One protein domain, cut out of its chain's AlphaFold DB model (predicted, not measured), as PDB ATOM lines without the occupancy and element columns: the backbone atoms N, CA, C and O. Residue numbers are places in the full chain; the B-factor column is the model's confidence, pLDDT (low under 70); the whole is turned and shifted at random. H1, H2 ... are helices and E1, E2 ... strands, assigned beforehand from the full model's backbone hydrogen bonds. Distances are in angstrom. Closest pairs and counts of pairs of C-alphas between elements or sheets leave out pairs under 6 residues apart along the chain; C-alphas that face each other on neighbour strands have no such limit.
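AT A GLANCE: This is residues 3 to 83 and 118 to 213 of the 260 residues of an uncharacterized protein of Ciona savignyi (UniProt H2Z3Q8). Look for a long rod: a strongly twisted sheet of five strands makes the core, helix H1 lies along it over one face, and the loop of residues 50 to 69 folds over the other. H2 packs at one end of the sheet with H3 beyond it, while past the other end a long link leads to H4, whose residues 204 to 212 stick out with residue 213. The printed part has 177 residues, with four named helices and five named strands in the order E1 H1 E2 H2 E3 E4 H3 E5 H4. The sheet runs E1 E5 E4 E3 E2, all antiparallel, and the class is mixed, helices and strands. The whole is loose, with a radius of gyration of the C-alphas of 21.5 A and spans of 73 by 33 by 32 A.

IN THESE COORDINATES: Find C-alpha 3 at (11.381, 31.339, -43.521), where E1, residues 3 to 5, begins. H1 follows, residues 8 to 21, 19.8 A long, then E2, residues 26 to 30, and H2, residues 40 to 49, 14.7 A. E3, residues 70 to 80, covers 28.8 A from C-alpha 70 at (15.809, 42.464, -55.363) and bends by 62 degrees at residue 73. E4 is residues 124 to 132, 24.6 A; H3 is residues 144 to 159, 22.5 A; E5 is residues 169 to 176, 22.8 A. H4, residues 197 to 212, runs 22.1 A to C-alpha 212 at (47.822, 18.730, -14.047).

HOW THE PARTS SIT: Begin with the sheet, whose edge strands are E1 and E2. Look for N 3 and O 174, 2.8 A, between E1 and E5; N 128 and O 173, 2.8 A, between E5 and E4; N 76 and O 127, 2.8 A, between E4 and E3; and N 27 and O 79, 2.7 A, between E3 and E2. H1 is on the sheet at a height of 9.3 A, over E5 and only just over E4, on which 3 of its C-alphas fall. On the local plane it runs along the strands, at 10 degrees to E5; their closest C-alphas are Tyr 8 and Phe 172, 6.4 A. H1 and H2 on one face of the sheet make two layers. H2 and H3 are close but not clearly touching: the closest C-alphas, Lys 48 and Leu 158, are 7.6 A apart. H4 is apart from H3. In H1, H2, H3 and H4 every O i to N i+4 pair is within hydrogen-bond range.

THE WHOLE: The C-alphas farthest apart, those of Asn 160 and Gln 212, stand 73.5 A apart. Residues 84 to 117 are not printed; C-alphas 83 and 118 are 5.7 A apart across this cut. The links H2 to E3, E4 to H3 and E5 to H4 are long. The pLDDT is under 70 at residues 58 to 61 and 188 to 213.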
ATOM      1  N   PHE A   3      12.685  30.698 -43.700       90.75
ATOM      2  CA  PHE A   3      11.381  31.339 -43.521       90.75
ATOM      3  C   PHE A   3      11.406  32.771 -44.071       90.75
ATOM      4  O   PHE A   3      12.454  33.423 -44.064       90.75
ATOM      5  N   THR A   4      10.267  33.259 -44.556       92.12
ATOM      6  CA  THR A   4      10.101  34.598 -45.147       92.12
ATOM      7  C   THR A   4       9.004  35.361 -44.420       92.12
ATOM      8  O   THR A   4       7.985  34.768 -44.080       92.12
ATOM      9  N   PHE A   5       9.204  36.660 -44.218       92.12
ATOM     10  CA  PHE A   5       8.287  37.545 -43.502       92.12
ATOM     11  C   PHE A   5       8.223  38.905 -44.195       92.12
ATOM     12  O   PHE A   5       9.225  39.352 -44.765       92.12
ATOM     13  N   ASP A   6       7.084  39.579 -44.084       89.88
ATOM     14  CA  ASP A   6       6.886  40.909 -44.663       89.88
ATOM     15  C   ASP A   6       7.360  42.009 -43.709       89.88
ATOM     16  O   ASP A   6       7.854  43.054 -44.141       89.88
ATOM     17  N   THR A   7       7.302  41.752 -42.397       89.19
ATOM     18  CA  THR A   7       7.761  42.698 -41.376       89.19
ATOM     19  C   THR A   7       8.914  42.151 -40.538       89.19
ATOM     20  O   THR A   7       9.041  40.951 -40.278       89.19
ATOM     21  N   TYR A   8       9.760  43.058 -40.035       89.25
ATOM     22  CA  TYR A   8      10.805  42.674 -39.088       89.25
ATOM     23  C   TYR A   8      10.218  42.137 -37.776       89.25
ATOM     24  O   TYR A   8      10.834  41.286 -37.140       89.25
ATOM     25  N   ALA A   9       9.059  42.652 -37.353       88.00
ATOM     26  CA  ALA A   9       8.431  42.285 -36.088       88.00
ATOM     27  C   ALA A   9       8.005  40.813 -36.083       88.00
ATOM     28  O   ALA A   9       8.380  40.087 -35.167       88.00
ATOM     29  N   GLU A  10       7.326  40.355 -37.137       89.06
ATOM     30  CA  GLU A  10       6.943  38.945 -37.299       89.06
ATOM     31  C   GLU A  10       8.171  38.034 -37.317       89.06
ATOM     32  O   GLU A  10       8.222  37.031 -36.606       89.06
ATOM     33  N   MET A  11       9.202  38.421 -38.074       93.31
ATOM     34  CA  MET A  11      10.453  37.669 -38.143       93.31
ATOM     35  C   MET A  11      11.146  37.581 -36.778       93.31
ATOM     36  O   MET A  11      11.634  36.515 -36.404       93.31
ATOM     37  N   ALA A  12      11.188  38.683 -36.025       89.81
ATOM     38  CA  ALA A  12      11.791  38.729 -34.697       89.81
ATOM     39  C   ALA A  12      11.000  37.889 -33.685       89.81
ATOM     40  O   ALA A  12      11.603  37.114 -32.947       89.81
ATOM     41  N   MET A  13       9.667  37.977 -33.705       89.38
ATOM     42  CA  MET A  13       8.799  37.139 -32.876       89.38
ATOM     43  C   MET A  13       9.011  35.655 -33.174       89.38
ATOM     44  O   MET A  13       9.180  34.865 -32.248       89.38
ATOM     45  N   TYR A  14       9.069  35.278 -34.454       92.00
ATOM     46  CA  TYR A  14       9.335  33.896 -34.844       92.00
ATOM     47  C   TYR A  14      10.740  33.442 -34.432       92.00
ATOM     48  O   TYR A  14      10.922  32.314 -33.980       92.00
ATOM     49  N   PHE A  15      11.745  34.314 -34.553       91.81
ATOM     50  CA  PHE A  15      13.100  34.017 -34.094       91.81
ATOM     51  C   PHE A  15      13.137  33.728 -32.590       91.81
ATOM     52  O   PHE A  15      13.754  32.748 -32.177       91.81
ATOM     53  N   ASP A  16      12.464  34.544 -31.781       89.88
ATOM     54  CA  ASP A  16      12.403  34.361 -30.329       89.88
ATOM     55  C   ASP A  16      11.595  33.118 -29.939       89.88
ATOM     56  O   ASP A  16      12.034  32.353 -29.077       89.88
ATOM     57  N   TYR A  17      10.477  32.862 -30.624       89.88
ATOM     58  CA  TYR A  17       9.688  31.638 -30.476       89.88
ATOM     59  C   TYR A  17      10.531  30.386 -30.757       89.88
ATOM     60  O   TYR A  17      10.655  29.521 -29.891       89.88
ATOM     61  N   PHE A  18      11.200  30.332 -31.914       87.62
ATOM     62  CA  PHE A  18      12.051  29.204 -32.307       87.62
ATOM     63  C   PHE A  18      13.193  28.974 -31.305       87.62
ATOM     64  O   PHE A  18      13.563  27.841 -30.991       87.62
ATOM     65  N   ASN A  19      13.751  30.058 -30.763       88.00
ATOM     66  CA  ASN A  19      14.789  29.980 -29.741       88.00
ATOM     67  C   ASN A  19      14.273  29.396 -28.427       88.00
ATOM     68  O   ASN A  19      14.976  28.594 -27.811       88.00
ATOM     69  N   ALA A  20      13.072  29.793 -28.003       85.75
ATOM     70  CA  ALA A  20      12.443  29.279 -26.793       85.75
ATOM     71  C   ALA A  20      12.074  27.796 -26.938       85.75
ATOM     72  O   ALA A  20      12.428  27.002 -26.068       85.75
ATOM     73  N   GLU A  21      11.450  27.417 -28.057       83.50
ATOM     74  CA  GLU A  21      11.014  26.043 -28.331       83.50
ATOM     75  C   GLU A  21      12.188  25.051 -28.330       83.50
ATOM     76  O   GLU A  21      12.118  23.990 -27.711       83.50
ATOM     77  N   HIS A  22      13.317  25.426 -28.937       83.00
ATOM     78  CA  HIS A  22      14.488  24.551 -29.040       83.00
ATOM     79  C   HIS A  22      15.565  24.805 -27.965       83.00
ATOM     80  O   HIS A  22      16.627  24.173 -27.990       83.00
ATOM     81  N   ASN A  23      15.324  25.716 -27.012       84.44
ATOM     82  CA  ASN A  23      16.300  26.177 -26.009       84.44
ATOM     83  C   ASN A  23      17.650  26.586 -26.630       84.44
ATOM     84  O   ASN A  23      18.745  26.246 -26.161       84.44
ATOM     85  N   LEU A  24      17.564  27.316 -27.738       87.06
ATOM     86  CA  LEU A  24      18.712  27.843 -28.454       87.06
ATOM     87  C   LEU A  24      18.997  29.257 -27.967       87.06
ATOM     88  O   LEU A  24      18.112  30.098 -27.868       87.06
ATOM     89  N   ALA A  25      20.269  29.550 -27.715       90.12
ATOM     90  CA  ALA A  25      20.703  30.921 -27.504       90.12
ATOM     91  C   ALA A  25      21.725  31.303 -28.564       90.12
ATOM     92  O   ALA A  25      22.691  30.578 -28.829       90.12
ATOM     93  N   TRP A  26      21.520  32.479 -29.141       91.69
ATOM     94  CA  TRP A  26      22.303  32.985 -30.250       91.69
ATOM     95  C   TRP A  26      23.083  34.229 -29.843       91.69
ATOM     96  O   TRP A  26      22.599  35.111 -29.139       91.69
ATOM     97  N   ARG A  27      24.320  34.319 -30.320       90.88
ATOM     98  CA  ARG A  27      25.169  35.498 -30.202       90.88
ATOM     99  C   ARG A  27      25.284  36.155 -31.567       90.88
ATOM    100  O   ARG A  27      25.798  35.552 -32.505       90.88
ATOM    101  N   LYS A  28      24.918  37.430 -31.651       91.25
ATOM    102  CA  LYS A  28      25.161  38.248 -32.841       91.25
ATOM    103  C   LYS A  28      26.666  38.443 -33.067       91.25
ATOM    104  O   LYS A  28      27.381  38.848 -32.151       91.25
ATOM    105  N   THR A  29      27.150  38.154 -34.274       87.25
ATOM    106  CA  THR A  29      28.576  38.301 -34.641       87.25
ATOM    107  C   THR A  29      28.834  39.363 -35.683       87.25
ATOM    108  O   THR A  29      29.903  39.967 -35.688       87.25
ATOM    109  N   LYS A  30      27.885  39.570 -36.593       82.06
ATOM    110  CA  LYS A  30      27.984  40.584 -37.640       82.06
ATOM    111  C   LYS A  30      26.661  41.320 -37.694       82.06
ATOM    112  O   LYS A  30      25.616  40.676 -37.758       82.06
ATOM    113  N   THR A  31      26.739  42.645 -37.646       81.94
ATOM    114  CA  THR A  31      25.591  43.525 -37.842       81.94
ATOM    115  C   THR A  31      25.728  44.173 -39.205       81.94
ATOM    116  O   THR A  31      26.689  44.901 -39.449       81.94
ATOM    117  N   GLY A  32      24.784  43.882 -40.088       78.00
ATOM    118  CA  GLY A  32      24.665  44.511 -41.401       78.00
ATOM    119  C   GLY A  32      23.335  45.236 -41.574       78.00
ATOM    120  O   GLY A  32      23.214  46.067 -42.472       78.00
ATOM    121  N   LEU A  33      22.349  44.960 -40.714       75.81
ATOM    122  CA  LEU A  33      21.064  45.650 -40.703       75.81
ATOM    123  C   LEU A  33      21.198  46.976 -39.948       75.81
ATOM    124  O   LEU A  33      21.323  46.994 -38.724       75.81
ATOM    125  N   LYS A  34      21.195  48.095 -40.685       70.38
ATOM    126  CA  LYS A  34      21.236  49.447 -40.096       70.38
ATOM    127  C   LYS A  34      19.876  49.877 -39.538       70.38
ATOM    128  O   LYS A  34      19.822  50.439 -38.451       70.38
ATOM    129  N   LYS A  35      18.796  49.596 -40.272       72.31
ATOM    130  CA  LYS A  35      17.400  49.848 -39.887       72.31
ATOM    131  C   LYS A  35      16.558  48.613 -40.193       72.31
ATOM    132  O   LYS A  35      16.859  47.874 -41.133       72.31
ATOM    133  N   ARG A  36      15.580  48.363 -39.323       73.19
ATOM    134  CA  ARG A  36      14.809  47.115 -39.266       73.19
ATOM    135  C   ARG A  36      13.563  47.203 -40.130       73.19
ATOM    136  O   ARG A  36      13.481  46.427 -41.057       73.19
ATOM    137  N   ASN A  37      12.709  48.195 -39.906       76.50
ATOM    138  CA  ASN A  37      11.643  48.575 -40.829       76.50
ATOM    139  C   ASN A  37      12.000  49.945 -41.397       76.50
ATOM    140  O   ASN A  37      12.355  50.838 -40.625       76.50
ATOM    141  N   LEU A  38      11.982  50.077 -42.720       83.38
ATOM    142  CA  LEU A  38      12.200  51.355 -43.392       83.38
ATOM    143  C   LEU A  38      10.852  51.937 -43.806       83.38
ATOM    144  O   LEU A  38      10.000  51.218 -44.326       83.38
ATOM    145  N   GLU A  39      10.655  53.232 -43.613       86.50
ATOM    146  CA  GLU A  39       9.506  53.902 -44.223       86.50
ATOM    147  C   GLU A  39       9.707  54.057 -45.734       86.50
ATOM    148  O   GLU A  39      10.825  53.961 -46.250       86.50
ATOM    149  N   ARG A  40       8.621  54.333 -46.467       83.69
ATOM    150  CA  ARG A  40       8.670  54.494 -47.928       83.69
ATOM    151  C   ARG A  40       9.727  55.514 -48.355       83.69
ATOM    152  O   ARG A  40      10.492  55.229 -49.269       83.69
ATOM    153  N   GLN A  41       9.804  56.664 -47.688       84.56
ATOM    154  CA  GLN A  41      10.783  57.698 -48.030       84.56
ATOM    155  C   GLN A  41      12.224  57.215 -47.820       84.56
ATOM    156  O   GLN A  41      13.088  57.421 -48.670       84.56
ATOM    157  N   GLU A  42      12.470  56.488 -46.733       86.31
ATOM    158  CA  GLU A  42      13.792  55.945 -46.432       86.31
ATOM    159  C   GLU A  42      14.200  54.851 -47.423       86.31
ATOM    160  O   GLU A  42      15.372  54.757 -47.791       86.31
ATOM    161  N   LEU A  43      13.248  54.035 -47.888       85.44
ATOM    162  CA  LEU A  43      13.499  53.064 -48.953       85.44
ATOM    163  C   LEU A  43      13.990  53.756 -50.221       85.44
ATOM    164  O   LEU A  43      14.968  53.310 -50.819       85.44
ATOM    165  N   LEU A  44      13.359  54.865 -50.604       85.06
ATOM    166  CA  LEU A  44      13.748  55.634 -51.784       85.06
ATOM    167  C   LEU A  44      15.140  56.236 -51.645       85.06
ATOM    168  O   LEU A  44      15.931  56.188 -52.587       85.06
ATOM    169  N   ASP A  45      15.470  56.752 -50.467       86.81
ATOM    170  CA  ASP A  45      16.812  57.263 -50.200       86.81
ATOM    171  C   ASP A  45      17.855  56.144 -50.259       86.81
ATOM    172  O   ASP A  45      18.951  56.328 -50.798       86.81
ATOM    173  N   VAL A  46      17.496  54.941 -49.807       85.62
ATOM    174  CA  VAL A  46      18.343  53.764 -49.993       85.62
ATOM    175  C   VAL A  46      18.479  53.396 -51.470       85.62
ATOM    176  O   VAL A  46      19.596  53.086 -51.872       85.62
ATOM    177  N   LEU A  47      17.422  53.460 -52.286       84.94
ATOM    178  CA  LEU A  47      17.507  53.182 -53.729       84.94
ATOM    179  C   LEU A  47      18.444  54.150 -54.460       84.94
ATOM    180  O   LEU A  47      19.200  53.727 -55.335       84.94
ATOM    181  N   LYS A  48      18.442  55.434 -54.078       83.75
ATOM    182  CA  LYS A  48      19.353  56.444 -54.645       83.75
ATOM    183  C   LYS A  48      20.823  56.109 -54.379       83.75
ATOM    184  O   LYS A  48      21.677  56.380 -55.218       83.75
ATOM    185  N   ILE A  49      21.120  55.504 -53.228       85.25
ATOM    186  CA  ILE A  49      22.483  55.109 -52.836       85.25
ATOM    187  C   ILE A  49      22.840  53.724 -53.396       85.25
ATOM    188  O   ILE A  49      23.937  53.503 -53.908       85.25
ATOM    189  N   LYS A  50      21.926  52.762 -53.262       80.81
ATOM    190  CA  LYS A  50      22.081  51.363 -53.662       80.81
ATOM    191  C   LYS A  50      21.274  51.097 -54.920       80.81
ATOM    192  O   LYS A  50      20.128  50.663 -54.867       80.81
ATOM    193  N   THR A  51      21.931  51.275 -56.053       78.25
ATOM    194  CA  THR A  51      21.312  51.089 -57.366       78.25
ATOM    195  C   THR A  51      21.436  49.653 -57.885       78.25
ATOM    196  O   THR A  51      20.683  49.249 -58.762       78.25
ATOM    197  N   SER A  52      22.358  48.847 -57.350       86.94
ATOM    198  CA  SER A  52      22.581  47.482 -57.836       86.94
ATOM    199  C   SER A  52      21.432  46.543 -57.457       86.94
ATOM    200  O   SER A  52      21.229  46.238 -56.278       86.94
ATOM    201  N   ILE A  53      20.729  46.041 -58.474       91.25
ATOM    202  CA  ILE A  53      19.728  44.980 -58.338       91.25
ATOM    203  C   ILE A  53      20.350  43.605 -58.593       91.25
ATOM    204  O   ILE A  53      21.300  43.449 -59.360       91.25
ATOM    205  N   SER A  54      19.812  42.587 -57.936       91.19
ATOM    206  CA  SER A  54      20.234  41.193 -58.052       91.19
ATOM    207  C   SER A  54      19.036  40.290 -58.317       91.19
ATOM    208  O   SER A  54      17.910  40.600 -57.948       91.19
ATOM    209  N   TRP A  55      19.296  39.150 -58.947       89.62
ATOM    210  CA  TRP A  55      18.275  38.152 -59.291       89.62
ATOM    211  C   TRP A  55      18.379  36.892 -58.436       89.62
ATOM    212  O   TRP A  55      17.398  36.204 -58.185       89.62
ATOM    213  N   SER A  56      19.591  36.593 -57.985       87.12
ATOM    214  CA  SER A  56      19.918  35.444 -57.151       87.12
ATOM    215  C   SER A  56      21.235  35.723 -56.445       87.12
ATOM    216  O   SER A  56      22.134  36.337 -57.034       87.12
ATOM    217  N   SER A  57      21.400  35.215 -55.230       79.88
ATOM    218  CA  SER A  57      22.674  35.339 -54.533       79.88
ATOM    219  C   SER A  57      23.584  34.164 -54.893       79.88
ATOM    220  O   SER A  57      23.287  33.015 -54.591       79.88
ATOM    221  N   LYS A  58      24.734  34.451 -55.517       68.69
ATOM    222  CA  LYS A  58      25.772  33.429 -55.765       68.69
ATOM    223  C   LYS A  58      26.465  32.968 -54.476       68.69
ATOM    224  O   LYS A  58      27.073  31.907 -54.459       68.69
ATOM    225  N   ARG A  59      26.443  33.798 -53.426       66.31
ATOM    226  CA  ARG A  59      27.205  33.581 -52.180       66.31
ATOM    227  C   ARG A  59      26.347  33.077 -51.024       66.31
ATOM    228  O   ARG A  59      26.894  32.573 -50.052       66.31
ATOM    229  N   ASP A  60      25.036  33.260 -51.112       68.38
ATOM    230  CA  ASP A  60      24.090  32.911 -50.060       68.38
ATOM    231  C   ASP A  60      22.944  32.130 -50.699       68.38
ATOM    232  O   ASP A  60      22.143  32.681 -51.447       68.38
ATOM    233  N   THR A  61      22.873  30.832 -50.425       68.19
ATOM    234  CA  THR A  61      21.844  29.929 -50.971       68.19
ATOM    235  C   THR A  61      20.434  30.238 -50.457       68.19
ATOM    236  O   THR A  61      19.465  29.642 -50.918       68.19
ATOM    237  N   SER A  62      20.310  31.191 -49.532       73.50
ATOM    238  CA  SER A  62      19.063  31.640 -48.920       73.50
ATOM    239  C   SER A  62      18.162  32.464 -49.844       73.50
ATOM    240  O   SER A  62      17.002  32.672 -49.514       73.50
ATOM    241  N   ILE A  63      18.642  32.966 -50.988       83.38
ATOM    242  CA  ILE A  63      17.776  33.670 -51.949       83.38
ATOM    243  C   ILE A  63      17.791  32.927 -53.277       83.38
ATOM    244  O   ILE A  63      18.696  33.101 -54.098       83.38
ATOM    245  N   LYS A  64      16.765  32.092 -53.465       84.62
ATOM    246  CA  LYS A  64      16.506  31.391 -54.724       84.62
ATOM    247  C   LYS A  64      16.038  32.381 -55.791       84.62
ATOM    248  O   LYS A  64      15.470  33.426 -55.480       84.62
ATOM    249  N   TYR A  65      16.291  32.038 -57.049       87.75
ATOM    250  CA  TYR A  65      15.792  32.809 -58.180       87.75
ATOM    251  C   TYR A  65      14.275  32.621 -58.309       87.75
ATOM    252  O   TYR A  65      13.810  31.506 -58.526       87.75
ATOM    253  N   ASP A  66      13.522  33.712 -58.197       89.06
ATOM    254  CA  ASP A  66      12.054  33.756 -58.300       89.06
ATOM    255  C   ASP A  66      11.581  34.679 -59.435       89.06
ATOM    256  O   ASP A  66      10.427  35.097 -59.494       89.06
ATOM    257  N   SER A  67      12.488  35.003 -60.361       91.25
ATOM    258  CA  SER A  67      12.245  35.927 -61.474       91.25
ATOM    259  C   SER A  67      11.881  37.361 -61.064       91.25
ATOM    260  O   SER A  67      11.564  38.154 -61.945       91.25
ATOM    261  N   VAL A  68      11.967  37.727 -59.777       93.31
ATOM    262  CA  VAL A  68      11.740  39.092 -59.276       93.31
ATOM    263  C   VAL A  68      13.064  39.672 -58.772       93.31
ATOM    264  O   VAL A  68      13.687  39.096 -57.869       93.31
ATOM    265  N   PRO A  69      13.518  40.819 -59.311       94.44
ATOM    266  CA  PRO A  69      14.766  41.402 -58.865       94.44
ATOM    267  C   PRO A  69      14.629  41.941 -57.440       94.44
ATOM    268  O   PRO A  69      13.548  42.329 -56.986       94.44
ATOM    269  N   TYR A  70      15.748  41.962 -56.725       93.88
ATOM    270  CA  TYR A  70      15.809  42.464 -55.363       93.88
ATOM    271  C   TYR A  70      17.074  43.277 -55.098       93.88
ATOM    272  O   TYR A  70      18.104  43.107 -55.753       93.88
ATOM    273  N   ILE A  71      17.005  44.135 -54.086       92.38
ATOM    274  CA  ILE A  71      18.132  44.916 -53.574       92.38
ATOM    275  C   ILE A  71      18.476  44.422 -52.176       92.38
ATOM    276  O   ILE A  71      17.609  44.270 -51.316       92.38
ATOM    277  N   TRP A  72      19.763  44.173 -51.940       91.06
ATOM    278  CA  TRP A  72      20.257  43.708 -50.648       91.06
ATOM    279  C   TRP A  72      20.471  44.873 -49.681       91.06
ATOM    280  O   TRP A  72      21.358  45.717 -49.879       91.06
ATOM    281  N   LEU A  73      19.717  44.898 -48.584       90.31
ATOM    282  CA  LEU A  73      19.843  45.946 -47.575       90.31
ATOM    283  C   LEU A  73      20.897  45.612 -46.534       90.31
ATOM    284  O   LEU A  73      21.786  46.434 -46.288       90.31
ATOM    285  N   GLY A  74      20.859  44.399 -45.996       89.94
ATOM    286  CA  GLY A  74      21.802  43.969 -44.981       89.94
ATOM    287  C   GLY A  74      21.542  42.556 -44.494       89.94
ATOM    288  O   GLY A  74      20.544  41.925 -44.835       89.94
ATOM    289  N   ILE A  75      22.477  42.073 -43.683       91.31
ATOM    290  CA  ILE A  75      22.403  40.768 -43.042       91.31
ATOM    291  C   ILE A  75      22.929  40.864 -41.624       91.31
ATOM    292  O   ILE A  75      24.017  41.392 -41.391       91.31
ATOM    293  N   ASP A  76      22.177  40.302 -40.694       92.62
ATOM    294  CA  ASP A  76      22.664  40.012 -39.360       92.62
ATOM    295  C   ASP A  76      22.972  38.523 -39.261       92.62
ATOM    296  O   ASP A  76      22.166  37.668 -39.626       92.62
ATOM    297  N   THR A  77      24.176  38.209 -38.788       92.75
ATOM    298  CA  THR A  77      24.618  36.826 -38.595       92.75
ATOM    299  C   THR A  77      24.763  36.542 -37.115       92.75
ATOM    300  O   THR A  77      25.410  37.302 -36.383       92.75
ATOM    301  N   TYR A  78      24.208  35.410 -36.713       93.94
ATOM    302  CA  TYR A  78      24.197  34.916 -35.356       93.94
ATOM    303  C   TYR A  78      24.867  33.547 -35.297       93.94
ATOM    304  O   TYR A  78      24.618  32.686 -36.134       93.94
ATOM    305  N   ILE A  79      25.705  33.340 -34.290       93.69
ATOM    306  CA  ILE A  79      26.307  32.038 -33.988       93.69
ATOM    307  C   ILE A  79      25.690  31.481 -32.716       93.69
ATOM    308  O   ILE A  79      25.313  32.246 -31.827       93.69
ATOM    309  N   CYS A  80      25.631  30.162 -32.584       93.00
ATOM    310  CA  CYS A  80      25.187  29.537 -31.342       93.00
ATOM    311  C   CYS A  80      26.018  30.020 -30.127       93.00
ATOM    312  O   CYS A  80      27.220  30.307 -30.226       93.00
ATOM    313  N   GLN A  81      25.415  30.066 -28.935       90.31
ATOM    314  CA  GLN A  81      26.116  30.358 -27.682       90.31
ATOM    315  C   GLN A  81      27.253  29.370 -27.391       90.31
ATOM    316  O   GLN A  81      28.268  29.779 -26.824       90.31
ATOM    317  N   TYR A  82      27.124  28.121 -27.840       90.69
ATOM    318  CA  TYR A  82      28.151  27.080 -27.771       90.69
ATOM    319  C   TYR A  82      29.077  27.087 -28.994       90.69
ATOM    320  O   TYR A  82      29.944  26.225 -29.115       90.69
ATOM    321  N   GLY A  83      28.911  28.053 -29.901       91.44
ATOM    322  CA  GLY A  83      29.690  28.183 -31.123       91.44
ATOM    323  C   GLY A  83      31.173  28.496 -30.902       91.44
ATOM    324  O   GLY A  83      31.656  28.480 -29.764       91.44
ATOM    325  N   LYS A 118      32.145  27.592 -24.587       88.25
ATOM    326  CA  LYS A 118      32.250  27.498 -26.050       88.25
ATOM    327  C   LYS A 118      32.726  26.098 -26.437       88.25
ATOM    328  O   LYS A 118      33.813  25.706 -26.028       88.25
ATOM    329  N   LEU A 119      31.924  25.383 -27.224       87.38
ATOM    330  CA  LEU A 119      32.153  23.989 -27.629       87.38
ATOM    331  C   LEU A 119      32.458  23.858 -29.130       87.38
ATOM    332  O   LEU A 119      32.763  22.773 -29.612       87.38
ATOM    333  N   GLY A 120      32.433  24.970 -29.873       86.69
ATOM    334  CA  GLY A 120      32.740  24.982 -31.303       86.69
ATOM    335  C   GLY A 120      31.572  24.568 -32.200       86.69
ATOM    336  O   GLY A 120      31.806  24.174 -33.339       86.69
ATOM    337  N   CYS A 121      30.332  24.685 -31.715       90.06
ATOM    338  CA  CYS A 121      29.128  24.442 -32.511       90.06
ATOM    339  C   CYS A 121      29.132  25.259 -33.816       90.06
ATOM    340  O   CYS A 121      29.380  26.469 -33.810       90.06
ATOM    341  N   ARG A 122      28.835  24.603 -34.941       90.44
ATOM    342  CA  ARG A 122      28.867  25.224 -36.274       90.44
ATOM    343  C   ARG A 122      27.547  25.862 -36.688       90.44
ATOM    344  O   ARG A 122      27.529  26.546 -37.703       90.44
ATOM    345  N   ALA A 123      26.479  25.662 -35.920       92.69
ATOM    346  CA  ALA A 123      25.176  26.226 -36.228       92.69
ATOM    347  C   ALA A 123      25.208  27.761 -36.302       92.69
ATOM    348  O   ALA A 123      25.772  28.447 -35.432       92.69
ATOM    349  N   VAL A 124      24.572  28.283 -37.351       92.75
ATOM    350  CA  VAL A 124      24.457  29.707 -37.663       92.75
ATOM    351  C   VAL A 124      22.996  30.030 -37.958       92.75
ATOM    352  O   VAL A 124      22.310  29.276 -38.642       92.75
ATOM    353  N   ALA A 125      22.548  31.190 -37.496       93.69
ATOM    354  CA  ALA A 125      21.309  31.799 -37.951       93.69
ATOM    355  C   ALA A 125      21.618  33.102 -38.696       93.69
ATOM    356  O   ALA A 125      22.557  33.833 -38.354       93.69
ATOM    357  N   LYS A 126      20.852  33.395 -39.744       93.81
ATOM    358  CA  LYS A 126      20.995  34.611 -40.551       93.81
ATOM    359  C   LYS A 126      19.643  35.292 -40.678       93.81
ATOM    360  O   LYS A 126      18.665  34.646 -41.027       93.81
ATOM    361  N   MET A 127      19.626  36.598 -40.454       93.69
ATOM    362  CA  MET A 127      18.493  37.469 -40.757       93.69
ATOM    363  C   MET A 127      18.893  38.361 -41.920       93.69
ATOM    364  O   MET A 127      19.860  39.115 -41.809       93.69
ATOM    365  N   ILE A 128      18.179  38.269 -43.028       92.38
ATOM    366  CA  ILE A 128      18.486  38.991 -44.260       92.38
ATOM    367  C   ILE A 128      17.340  39.955 -44.537       92.38
ATOM    368  O   ILE A 128      16.181  39.564 -44.450       92.38
ATOM    369  N   HIS A 129      17.664  41.194 -44.893       93.19
ATOM    370  CA  HIS A 129      16.688  42.200 -45.306       93.19
ATOM    371  C   HIS A 129      16.927  42.558 -46.768       93.19
ATOM    372  O   HIS A 129      18.041  42.943 -47.156       93.19
ATOM    373  N   ILE A 130      15.877  42.428 -47.570       92.56
ATOM    374  CA  ILE A 130      15.876  42.765 -48.989       92.56
ATOM    375  C   ILE A 130      14.662  43.617 -49.348       92.56
ATOM    376  O   ILE A 130      13.648  43.605 -48.655       92.56
ATOM    377  N   ILE A 131      14.772  44.319 -50.471       93.38
ATOM    378  CA  ILE A 131      13.641  44.959 -51.146       93.38
ATOM    379  C   ILE A 131      13.395  44.190 -52.432       93.38
ATOM    380  O   ILE A 131      14.299  44.099 -53.260       93.38
ATOM    381  N   LYS A 132      12.196  43.647 -52.608       94.19
ATOM    382  CA  LYS A 132      11.723  43.060 -53.863       94.19
ATOM    383  C   LYS A 132      11.122  44.147 -54.747       94.19
ATOM    384  O   LYS A 132      10.503  45.084 -54.247       94.19
ATOM    385  N   LEU A 133      11.309  44.001 -56.057       94.62
ATOM    386  CA  LEU A 133      10.884  44.963 -57.076       94.62
ATOM    387  C   LEU A 133       9.949  44.282 -58.103       94.62
ATOM    388  O   LEU A 133      10.384  43.964 -59.215       94.62
ATOM    389  N   PRO A 134       8.671  44.021 -57.754       94.06
ATOM    390  CA  PRO A 134       7.761  43.186 -58.549       94.06
ATOM    391  C   PRO A 134       7.523  43.685 -59.978       94.06
ATOM    392  O   PRO A 134       7.475  42.887 -60.911       94.06
ATOM    393  N   LYS A 135       7.447  45.004 -60.183       93.19
ATOM    394  CA  LYS A 135       7.211  45.613 -61.507       93.19
ATOM    395  C   LYS A 135       8.324  45.383 -62.529       93.19
ATOM    396  O   LYS A 135       8.113  45.596 -63.720       93.19
ATOM    397  N   TYR A 136       9.494  44.945 -62.076       92.94
ATOM    398  CA  TYR A 136      10.636  44.625 -62.931       92.94
ATOM    399  C   TYR A 136      10.848  43.115 -63.050       92.94
ATOM    400  O   TYR A 136      11.936  42.677 -63.414       92.94
ATOM    401  N   ARG A 137       9.830  42.309 -62.719       93.62
ATOM    402  CA  ARG A 137       9.837  40.858 -62.902       93.62
ATOM    403  C   ARG A 137      10.110  40.494 -64.364       93.62
ATOM    404  O   ARG A 137       9.598  41.128 -65.281       93.62
ATOM    405  N   VAL A 138      10.899  39.445 -64.558       92.94
ATOM    406  CA  VAL A 138      11.131  38.805 -65.862       92.94
ATOM    407  C   VAL A 138      10.535  37.402 -65.854       92.94
ATOM    408  O   VAL A 138      10.132  36.893 -64.810       92.94
ATOM    409  N   GLU A 139      10.479  36.759 -67.011       90.06
ATOM    410  CA  GLU A 139      10.049  35.365 -67.112       90.06
ATOM    411  C   GLU A 139      11.026  34.400 -66.419       90.06
ATOM    412  O   GLU A 139      12.215  34.672 -66.257       90.06
ATOM    413  N   THR A 140      10.550  33.228 -66.008       80.19
ATOM    414  CA  THR A 140      11.363  32.286 -65.220       80.19
ATOM    415  C   THR A 140      12.526  31.670 -66.002       80.19
ATOM    416  O   THR A 140      13.565  31.373 -65.417       80.19
ATOM    417  N   ASN A 141      12.424  31.591 -67.330       78.44
ATOM    418  CA  ASN A 141      13.502  31.130 -68.212       78.44
ATOM    419  C   ASN A 141      14.210  32.287 -68.931       78.44
ATOM    420  O   ASN A 141      14.789  32.107 -70.002       78.44
ATOM    421  N   SER A 142      14.149  33.496 -68.366       79.44
ATOM    422  CA  SER A 142      14.636  34.681 -69.058       79.44
ATOM    423  C   SER A 142      16.153  34.656 -69.276       79.44
ATOM    424  O   SER A 142      16.932  34.299 -68.386       79.44
ATOM    425  N   THR A 143      16.583  35.152 -70.433       87.50
ATOM    426  CA  THR A 143      18.000  35.303 -70.773       87.50
ATOM    427  C   THR A 143      18.678  36.396 -69.932       87.50
ATOM    428  O   THR A 143      18.037  37.174 -69.221       87.50
ATOM    429  N   LEU A 144      20.011  36.484 -69.995       88.50
ATOM    430  CA  LEU A 144      20.745  37.601 -69.381       88.50
ATOM    431  C   LEU A 144      20.347  38.953 -69.992       88.50
ATOM    432  O   LEU A 144      20.338  39.962 -69.291       88.50
ATOM    433  N   TYR A 145      19.980  38.966 -71.274       90.62
ATOM    434  CA  TYR A 145      19.566  40.169 -71.988       90.62
ATOM    435  C   TYR A 145      18.308  40.800 -71.374       90.62
ATOM    436  O   TYR A 145      18.322  41.980 -71.033       90.62
ATOM    437  N   SER A 146      17.254  40.014 -71.137       90.88
ATOM    438  CA  SER A 146      16.009  40.524 -70.540       90.88
ATOM    439  C   SER A 146      16.212  41.026 -69.108       90.88
ATOM    440  O   SER A 146      15.641  42.039 -68.709       90.88
ATOM    441  N   ARG A 147      17.080  40.364 -68.330       92.19
ATOM    442  CA  ARG A 147      17.462  40.807 -66.979       92.19
ATOM    443  C   ARG A 147      18.177  42.154 -67.010       92.19
ATOM    444  O   ARG A 147      17.897  43.008 -66.169       92.19
ATOM    445  N   ASN A 148      19.064  42.355 -67.984       92.31
ATOM    446  CA  ASN A 148      19.746  43.630 -68.191       92.31
ATOM    447  C   ASN A 148      18.774  44.721 -68.656       92.31
ATOM    448  O   ASN A 148      18.879  45.854 -68.197       92.31
ATOM    449  N   GLN A 149      17.798  44.384 -69.503       93.75
ATOM    450  CA  GLN A 149      16.761  45.320 -69.939       93.75
ATOM    451  C   GLN A 149      15.874  45.769 -68.768       93.75
ATOM    452  O   GLN A 149      15.635  46.964 -68.603       93.75
ATOM    453  N   ALA A 150      15.445  44.839 -67.909       93.06
ATOM    454  CA  ALA A 150      14.688  45.155 -66.698       93.06
ATOM    455  C   ALA A 150      15.504  46.018 -65.718       93.06
ATOM    456  O   ALA A 150      14.977  46.981 -65.161       93.06
ATOM    457  N   ALA A 151      16.801  45.728 -65.558       92.56
ATOM    458  CA  ALA A 151      17.705  46.554 -64.756       92.56
ATOM    459  C   ALA A 151      17.853  47.971 -65.324       92.56
ATOM    460  O   ALA A 151      17.743  48.947 -64.585       92.56
ATOM    461  N   ALA A 152      18.055  48.094 -66.638       92.69
ATOM    462  CA  ALA A 152      18.146  49.384 -67.312       92.69
ATOM    463  C   ALA A 152      16.855  50.193 -67.141       92.69
ATOM    464  O   ALA A 152      16.924  51.374 -66.810       92.69
ATOM    465  N   LYS A 153      15.687  49.548 -67.275       92.81
ATOM    466  CA  LYS A 153      14.384  50.178 -67.031       92.81
ATOM    467  C   LYS A 153      14.276  50.713 -65.601       92.81
ATOM    468  O   LYS A 153      13.960  51.881 -65.425       92.81
ATOM    469  N   PHE A 154      14.632  49.906 -64.599       92.69
ATOM    470  CA  PHE A 154      14.665  50.342 -63.197       92.69
ATOM    471  C   PHE A 154      15.556  51.572 -62.988       92.69
ATOM    472  O   PHE A 154      15.154  52.530 -62.333       92.69
ATOM    473  N   HIS A 155      16.755  51.579 -63.571       90.88
ATOM    474  CA  HIS A 155      17.659  52.721 -63.455       90.88
ATOM    475  C   HIS A 155      17.131  53.977 -64.150       90.88
ATOM    476  O   HIS A 155      17.353  55.075 -63.643       90.88
ATOM    477  N   THR A 156      16.458  53.834 -65.290       91.31
ATOM    478  CA  THR A 156      15.828  54.957 -65.994       91.31
ATOM    479  C   THR A 156      14.678  55.534 -65.176       91.31
ATOM    480  O   THR A 156      14.661  56.739 -64.943       91.31
ATOM    481  N   ASP A 157      13.789  54.687 -64.653       90.75
ATOM    482  CA  ASP A 157      12.669  55.119 -63.807       90.75
ATOM    483  C   ASP A 157      13.177  55.835 -62.540       90.75
ATOM    484  O   ASP A 157      12.670  56.892 -62.158       90.75
ATOM    485  N   LEU A 158      14.248  55.316 -61.928       89.38
ATOM    486  CA  LEU A 158      14.881  55.936 -60.763       89.38
ATOM    487  C   LEU A 158      15.511  57.302 -61.091       89.38
ATOM    488  O   LEU A 158      15.425  58.220 -60.276       89.38
ATOM    489  N   LYS A 159      16.139  57.451 -62.267       87.75
ATOM    490  CA  LYS A 159      16.752  58.716 -62.719       87.75
ATOM    491  C   LYS A 159      15.717  59.776 -63.082       87.75
ATOM    492  O   LYS A 159      15.930  60.944 -62.778       87.75
ATOM    493  N   ASN A 160      14.616  59.367 -63.705       88.06
ATOM    494  CA  ASN A 160      13.546  60.268 -64.130       88.06
ATOM    495  C   ASN A 160      12.697  60.777 -62.955       88.06
ATOM    496  O   ASN A 160      11.841  61.632 -63.149       88.06
ATOM    497  N   GLY A 161      12.924  60.267 -61.739       81.00
ATOM    498  CA  GLY A 161      12.136  60.642 -60.569       81.00
ATOM    499  C   GLY A 161      10.739  60.021 -60.563       81.00
ATOM    500  O   GLY A 161       9.885  60.472 -59.807       81.00
ATOM    501  N   ASP A 162      10.520  58.953 -61.339       82.94
ATOM    502  CA  ASP A 162       9.261  58.198 -61.431       82.94
ATOM    503  C   ASP A 162       9.050  57.288 -60.202       82.94
ATOM    504  O   ASP A 162       8.732  56.100 -60.276       82.94
ATOM    505  N   VAL A 163       9.240  57.870 -59.025       76.31
ATOM    506  CA  VAL A 163       9.237  57.226 -57.713       76.31
ATOM    507  C   VAL A 163       7.919  56.505 -57.418       76.31
ATOM    508  O   VAL A 163       7.906  55.447 -56.788       76.31
ATOM    509  N   GLU A 164       6.799  57.053 -57.881       78.75
ATOM    510  CA  GLU A 164       5.469  56.455 -57.720       78.75
ATOM    511  C   GLU A 164       5.300  55.179 -58.550       78.75
ATOM    512  O   GLU A 164       4.564  54.266 -58.170       78.75
ATOM    513  N   LYS A 165       6.035  55.069 -59.663       80.81
ATOM    514  CA  LYS A 165       6.002  53.880 -60.515       80.81
ATOM    515  C   LYS A 165       6.785  52.730 -59.895       80.81
ATOM    516  O   LYS A 165       6.452  51.586 -60.193       80.81
ATOM    517  N   ILE A 166       7.743  52.994 -59.005       86.69
ATOM    518  CA  ILE A 166       8.549  51.958 -58.352       86.69
ATOM    519  C   ILE A 166       7.747  51.318 -57.209       86.69
ATOM    520  O   ILE A 166       7.500  51.913 -56.159       86.69
ATOM    521  N   GLU A 167       7.350  50.066 -57.421       90.56
ATOM    522  CA  GLU A 167       6.766  49.217 -56.383       90.56
ATOM    523  C   GLU A 167       7.880  48.494 -55.625       90.56
ATOM    524  O   GLU A 167       8.747  47.860 -56.232       90.56
ATOM    525  N   MET A 168       7.860  48.620 -54.298       91.44
ATOM    526  CA  MET A 168       8.893  48.109 -53.402       91.44
ATOM    527  C   MET A 168       8.246  47.310 -52.283       91.44
ATOM    528  O   MET A 168       7.519  47.879 -51.469       91.44
ATOM    529  N   ASN A 169       8.593  46.030 -52.193       92.69
ATOM    530  CA  ASN A 169       8.120  45.165 -51.118       92.69
ATOM    531  C   ASN A 169       9.308  44.821 -50.223       92.69
ATOM    532  O   ASN A 169      10.276  44.203 -50.674       92.69
ATOM    533  N   GLN A 170       9.268  45.263 -48.966       92.06
ATOM    534  CA  GLN A 170      10.245  44.823 -47.974       92.06
ATOM    535  C   GLN A 170      10.014  43.352 -47.662       92.06
ATOM    536  O   GLN A 170       8.880  42.898 -47.583       92.06
ATOM    537  N   MET A 171      11.106  42.611 -47.516       92.94
ATOM    538  CA  MET A 171      11.053  41.205 -47.159       92.94
ATOM    539  C   MET A 171      12.223  40.860 -46.246       92.94
ATOM    540  O   MET A 171      13.378  41.240 -46.485       92.94
ATOM    541  N   PHE A 172      11.910  40.087 -45.216       92.50
ATOM    542  CA  PHE A 172      12.854  39.561 -44.249       92.50
ATOM    543  C   PHE A 172      12.947  38.055 -44.416       92.50
ATOM    544  O   PHE A 172      11.943  37.349 -44.425       92.50
ATOM    545  N   ILE A 173      14.167  37.553 -44.548       92.69
ATOM    546  CA  ILE A 173      14.430  36.124 -44.680       92.69
ATOM    547  C   ILE A 173      15.189  35.682 -43.445       92.69
ATOM    548  O   ILE A 173      16.280  36.185 -43.160       92.69
ATOM    549  N   LEU A 174      14.616  34.722 -42.732       92.81
ATOM    550  CA  LEU A 174      15.258  34.069 -41.611       92.81
ATOM    551  C   LEU A 174      15.748  32.697 -42.043       92.81
ATOM    552  O   LEU A 174      14.998  31.873 -42.560       92.81
ATOM    553  N   TYR A 175      17.028  32.456 -41.821       92.69
ATOM    554  CA  TYR A 175      17.661  31.178 -42.077       92.69
ATOM    555  C   TYR A 175      18.205  30.625 -40.769       92.69
ATOM    556  O   TYR A 175      18.963  31.309 -40.074       92.69
ATOM    557  N   PHE A 176      17.877  29.371 -40.488       90.50
ATOM    558  CA  PHE A 176      18.488  28.581 -39.430       90.50
ATOM    559  C   PHE A 176      19.267  27.426 -40.046       90.50
ATOM    560  O   PHE A 176      18.784  26.753 -40.961       90.50
ATOM    561  N   SER A 177      20.460  27.173 -39.516       89.31
ATOM    562  CA  SER A 177      21.097  25.865 -39.633       89.31
ATOM    563  C   SER A 177      20.142  24.764 -39.180       89.31
ATOM    564  O   SER A 177      19.355  24.963 -38.256       89.31
ATOM    565  N   ASP A 178      20.225  23.606 -39.826       84.88
ATOM    566  CA  ASP A 178      19.451  22.444 -39.400       84.88
ATOM    567  C   ASP A 178      19.913  21.974 -38.018       84.88
ATOM    568  O   ASP A 178      21.051  22.234 -37.604       84.88
ATOM    569  N   ILE A 179      19.018  21.294 -37.300       81.56
ATOM    570  CA  ILE A 179      19.236  20.925 -35.899       81.56
ATOM    571  C   ILE A 179      20.481  20.031 -35.761       81.56
ATOM    572  O   ILE A 179      21.280  20.237 -34.852       81.56
ATOM    573  N   ASP A 180      20.755  19.168 -36.739       80.06
ATOM    574  CA  ASP A 180      21.948  18.304 -36.787       80.06
ATOM    575  C   ASP A 180      23.283  19.073 -36.842       80.06
ATOM    576  O   ASP A 180      24.359  18.549 -36.548       80.06
ATOM    577  N   GLN A 181      23.264  20.354 -37.220       82.00
ATOM    578  CA  GLN A 181      24.484  21.167 -37.259       82.00
ATOM    579  C   GLN A 181      24.913  21.665 -35.873       82.00
ATOM    580  O   GLN A 181      26.042  22.157 -35.705       82.00
ATOM    581  N   HIS A 182      24.047  21.527 -34.870       83.56
ATOM    582  CA  HIS A 182      24.332  21.833 -33.475       83.56
ATOM    583  C   HIS A 182      25.103  20.695 -32.797       83.56
ATOM    584  O   HIS A 182      24.630  19.988 -31.912       83.56
ATOM    585  N   ASN A 183      26.352  20.537 -33.215       80.88
ATOM    586  CA  ASN A 183      27.217  19.488 -32.703       80.88
ATOM    587  C   ASN A 183      27.845  19.852 -31.352       80.88
ATOM    588  O   ASN A 183      28.298  20.982 -31.133       80.88
ATOM    589  N   GLY A 184      27.945  18.851 -30.475       76.25
ATOM    590  CA  GLY A 184      28.712  18.925 -29.230       76.25
ATOM    591  C   GLY A 184      27.984  19.558 -28.043       76.25
ATOM    592  O   GLY A 184      28.621  19.751 -27.009       76.25
ATOM    593  N   HIS A 185      26.687  19.869 -28.145       79.19
ATOM    594  CA  HIS A 185      25.876  20.330 -27.013       79.19
ATOM    595  C   HIS A 185      24.421  19.854 -27.119       79.19
ATOM    596  O   HIS A 185      23.937  19.657 -28.229       79.19
ATOM    597  N   PRO A 186      23.712  19.699 -25.986       73.50
ATOM    598  CA  PRO A 186      22.306  19.315 -26.005       73.50
ATOM    599  C   PRO A 186      21.422  20.430 -26.583       73.50
ATOM    600  O   PRO A 186      21.718  21.621 -26.422       73.50
ATOM    601  N   ILE A 187      20.330  20.015 -27.221       75.56
ATOM    602  CA  ILE A 187      19.212  20.826 -27.727       75.56
ATOM    603  C   ILE A 187      17.935  20.121 -27.267       75.56
ATOM    604  O   ILE A 187      17.919  18.892 -27.188       75.56
ATOM    605  N   LEU A 188      16.876  20.860 -26.941       65.44
ATOM    606  CA  LEU A 188      15.592  20.228 -26.624       65.44
ATOM    607  C   LEU A 188      14.957  19.643 -27.899       65.44
ATOM    608  O   LEU A 188      14.919  20.311 -28.930       65.44
ATOM    609  N   GLY A 189      14.464  18.402 -27.822       53.88
ATOM    610  CA  GLY A 189      13.743  17.728 -28.914       53.88
ATOM    611  C   GLY A 189      14.577  16.808 -29.815       53.88
ATOM    612  O   GLY A 189      14.010  16.165 -30.691       53.88
ATOM    613  N   VAL A 190      15.893  16.693 -29.597       52.12
ATOM    614  CA  VAL A 190      16.749  15.708 -30.282       52.12
ATOM    615  C   VAL A 190      17.544  14.937 -29.233       52.12
ATOM    616  O   VAL A 190      18.338  15.523 -28.493       52.12
ATOM    617  N   GLU A 191      17.327  13.620 -29.142       46.66
ATOM    618  CA  GLU A 191      18.223  12.738 -28.388       46.66
ATOM    619  C   GLU A 191      19.628  12.904 -28.962       46.66
ATOM    620  O   GLU A 191      19.825  12.730 -30.162       46.66
ATOM    621  N   ASN A 192      20.577  13.323 -28.115       46.28
ATOM    622  CA  ASN A 192      21.945  13.668 -28.500       46.28
ATOM    623  C   ASN A 192      22.464  12.720 -29.592       46.28
ATOM    624  O   ASN A 192      22.769  11.566 -29.287       46.28
ATOM    625  N   GLN A 193      22.621  13.214 -30.828       45.88
ATOM    626  CA  GLN A 193      23.417  12.507 -31.826       45.88
ATOM    627  C   GLN A 193      24.764  12.222 -31.173       45.88
ATOM    628  O   GLN A 193      25.462  13.128 -30.706       45.88
ATOM    629  N   SER A 194      25.018  10.926 -31.018       42.88
ATOM    630  CA  SER A 194      26.098  10.319 -30.258       42.88
ATOM    631  C   SER A 194      27.357  11.179 -30.294       42.88
ATOM    632  O   SER A 194      27.977  11.352 -31.345       42.88
ATOM    633  N   ARG A 195      27.739  11.721 -29.129       46.78
ATOM    634  CA  ARG A 195      29.067  12.304 -28.917       46.78
ATOM    635  C   ARG A 195      30.090  11.306 -29.451       46.78
ATOM    636  O   ARG A 195      30.197  10.217 -28.898       46.78
ATOM    637  N   SER A 196      30.832  11.656 -30.499       54.44
ATOM    638  CA  SER A 196      31.885  10.761 -30.969       54.44
ATOM    639  C   SER A 196      32.917  10.570 -29.854       54.44
ATOM    640  O   SER A 196      33.289  11.525 -29.157       54.44
ATOM    641  N   ASP A 197      33.396   9.338 -29.680       52.56
ATOM    642  CA  ASP A 197      34.395   8.993 -28.660       52.56
ATOM    643  C   ASP A 197      35.649   9.868 -28.753       52.56
ATOM    644  O   ASP A 197      36.322  10.130 -27.757       52.56
ATOM    645  N   GLU A 198      35.951  10.379 -29.944       56.16
ATOM    646  CA  GLU A 198      37.047  11.306 -30.196       56.16
ATOM    647  C   GLU A 198      36.841  12.676 -29.528       56.16
ATOM    648  O   GLU A 198      37.777  13.223 -28.936       56.16
ATOM    649  N   MET A 199      35.616  13.217 -29.545       51.94
ATOM    650  CA  MET A 199      35.295  14.465 -28.843       51.94
ATOM    651  C   MET A 199      35.335  14.274 -27.327       51.94
ATOM    652  O   MET A 199      35.887  15.125 -26.627       51.94
ATOM    653  N   VAL A 200      34.852  13.132 -26.826       56.84
ATOM    654  CA  VAL A 200      34.931  12.779 -25.397       56.84
ATOM    655  C   VAL A 200      36.387  12.605 -24.957       56.84
ATOM    656  O   VAL A 200      36.775  13.100 -23.898       56.84
ATOM    657  N   LYS A 201      37.228  11.960 -25.775       60.81
ATOM    658  CA  LYS A 201      38.675  11.834 -25.529       60.81
ATOM    659  C   LYS A 201      39.359  13.198 -25.516       60.81
ATOM    660  O   LYS A 201      40.166  13.456 -24.625       60.81
ATOM    661  N   LYS A 202      39.009  14.095 -26.441       60.00
ATOM    662  CA  LYS A 202      39.557  15.459 -26.500       60.00
ATOM    663  C   LYS A 202      39.123  16.303 -25.300       60.00
ATOM    664  O   LYS A 202      39.941  17.029 -24.739       60.00
ATOM    665  N   GLU A 203      37.880  16.164 -24.852       53.44
ATOM    666  CA  GLU A 203      37.349  16.840 -23.664       53.44
ATOM    667  C   GLU A 203      37.999  16.314 -22.371       53.44
ATOM    668  O   GLU A 203      38.489  17.108 -21.565       53.44
ATOM    669  N   LYS A 204      38.133  14.985 -22.223       55.00
ATOM    670  CA  LYS A 204      38.889  14.348 -21.127       55.00
ATOM    671  C   LYS A 204      40.362  14.760 -21.135       55.00
ATOM    672  O   LYS A 204      40.920  15.050 -20.081       55.00
ATOM    673  N   PHE A 205      40.988  14.852 -22.308       60.94
ATOM    674  CA  PHE A 205      42.367  15.320 -22.452       60.94
ATOM    675  C   PHE A 205      42.523  16.786 -22.029       60.94
ATOM    676  O   PHE A 205      43.474  17.124 -21.321       60.94
ATOM    677  N   ILE A 206      41.583  17.659 -22.406       59.81
ATOM    678  CA  ILE A 206      41.574  19.069 -21.986       59.81
ATOM    679  C   ILE A 206      41.361  19.181 -20.469       59.81
ATOM    680  O   ILE A 206      42.072  19.951 -19.818       59.81
ATOM    681  N   MET A 207      40.443  18.399 -19.888       48.47
ATOM    682  CA  MET A 207      40.226  18.365 -18.437       48.47
ATOM    683  C   MET A 207      41.461  17.858 -17.682       48.47
ATOM    684  O   MET A 207      41.905  18.517 -16.743       48.47
ATOM    685  N   ASN A 208      42.077  16.758 -18.120       49.19
ATOM    686  CA  ASN A 208      43.251  16.180 -17.460       49.19
ATOM    687  C   ASN A 208      44.475  17.104 -17.532       49.19
ATOM    688  O   ASN A 208      45.144  17.321 -16.522       49.19
ATOM    689  N   ASN A 209      44.721  17.748 -18.678       53.19
ATOM    690  CA  ASN A 209      45.789  18.748 -18.797       53.19
ATOM    691  C   ASN A 209      45.510  20.020 -17.981       53.19
ATOM    692  O   ASN A 209      46.440  20.669 -17.495       53.19
ATOM    693  N   ALA A 210      44.240  20.396 -17.808       47.56
ATOM    694  CA  ALA A 210      43.864  21.514 -16.947       47.56
ATOM    695  C   ALA A 210      44.065  21.192 -15.456       47.56
ATOM    696  O   ALA A 210      44.464  22.081 -14.701       47.56
ATOM    697  N   ILE A 211      43.838  19.939 -15.047       49.09
ATOM    698  CA  ILE A 211      44.043  19.447 -13.674       49.09
ATOM    699  C   ILE A 211      45.540  19.362 -13.339       49.09
ATOM    700  O   ILE A 211      45.951  19.831 -12.277       49.09
ATOM    701  N   GLN A 212      46.371  18.861 -14.259       46.16
ATOM    702  CA  GLN A 212      47.822  18.730 -14.047       46.16
ATOM    703  C   GLN A 212      48.564  20.076 -13.956       46.16
ATOM    704  O   GLN A 212      49.626  20.163 -13.347       46.16
ATOM    705  N   ARG A 213      47.997  21.167 -14.489       48.75
ATOM    706  CA  ARG A 213      48.603  22.513 -14.431       48.75
ATOM    707  C   ARG A 213      48.283  23.301 -13.156       48.75
ATOM    708  O   ARG A 213      48.517  24.511 -13.123       48.75
TER     709      ARG A 213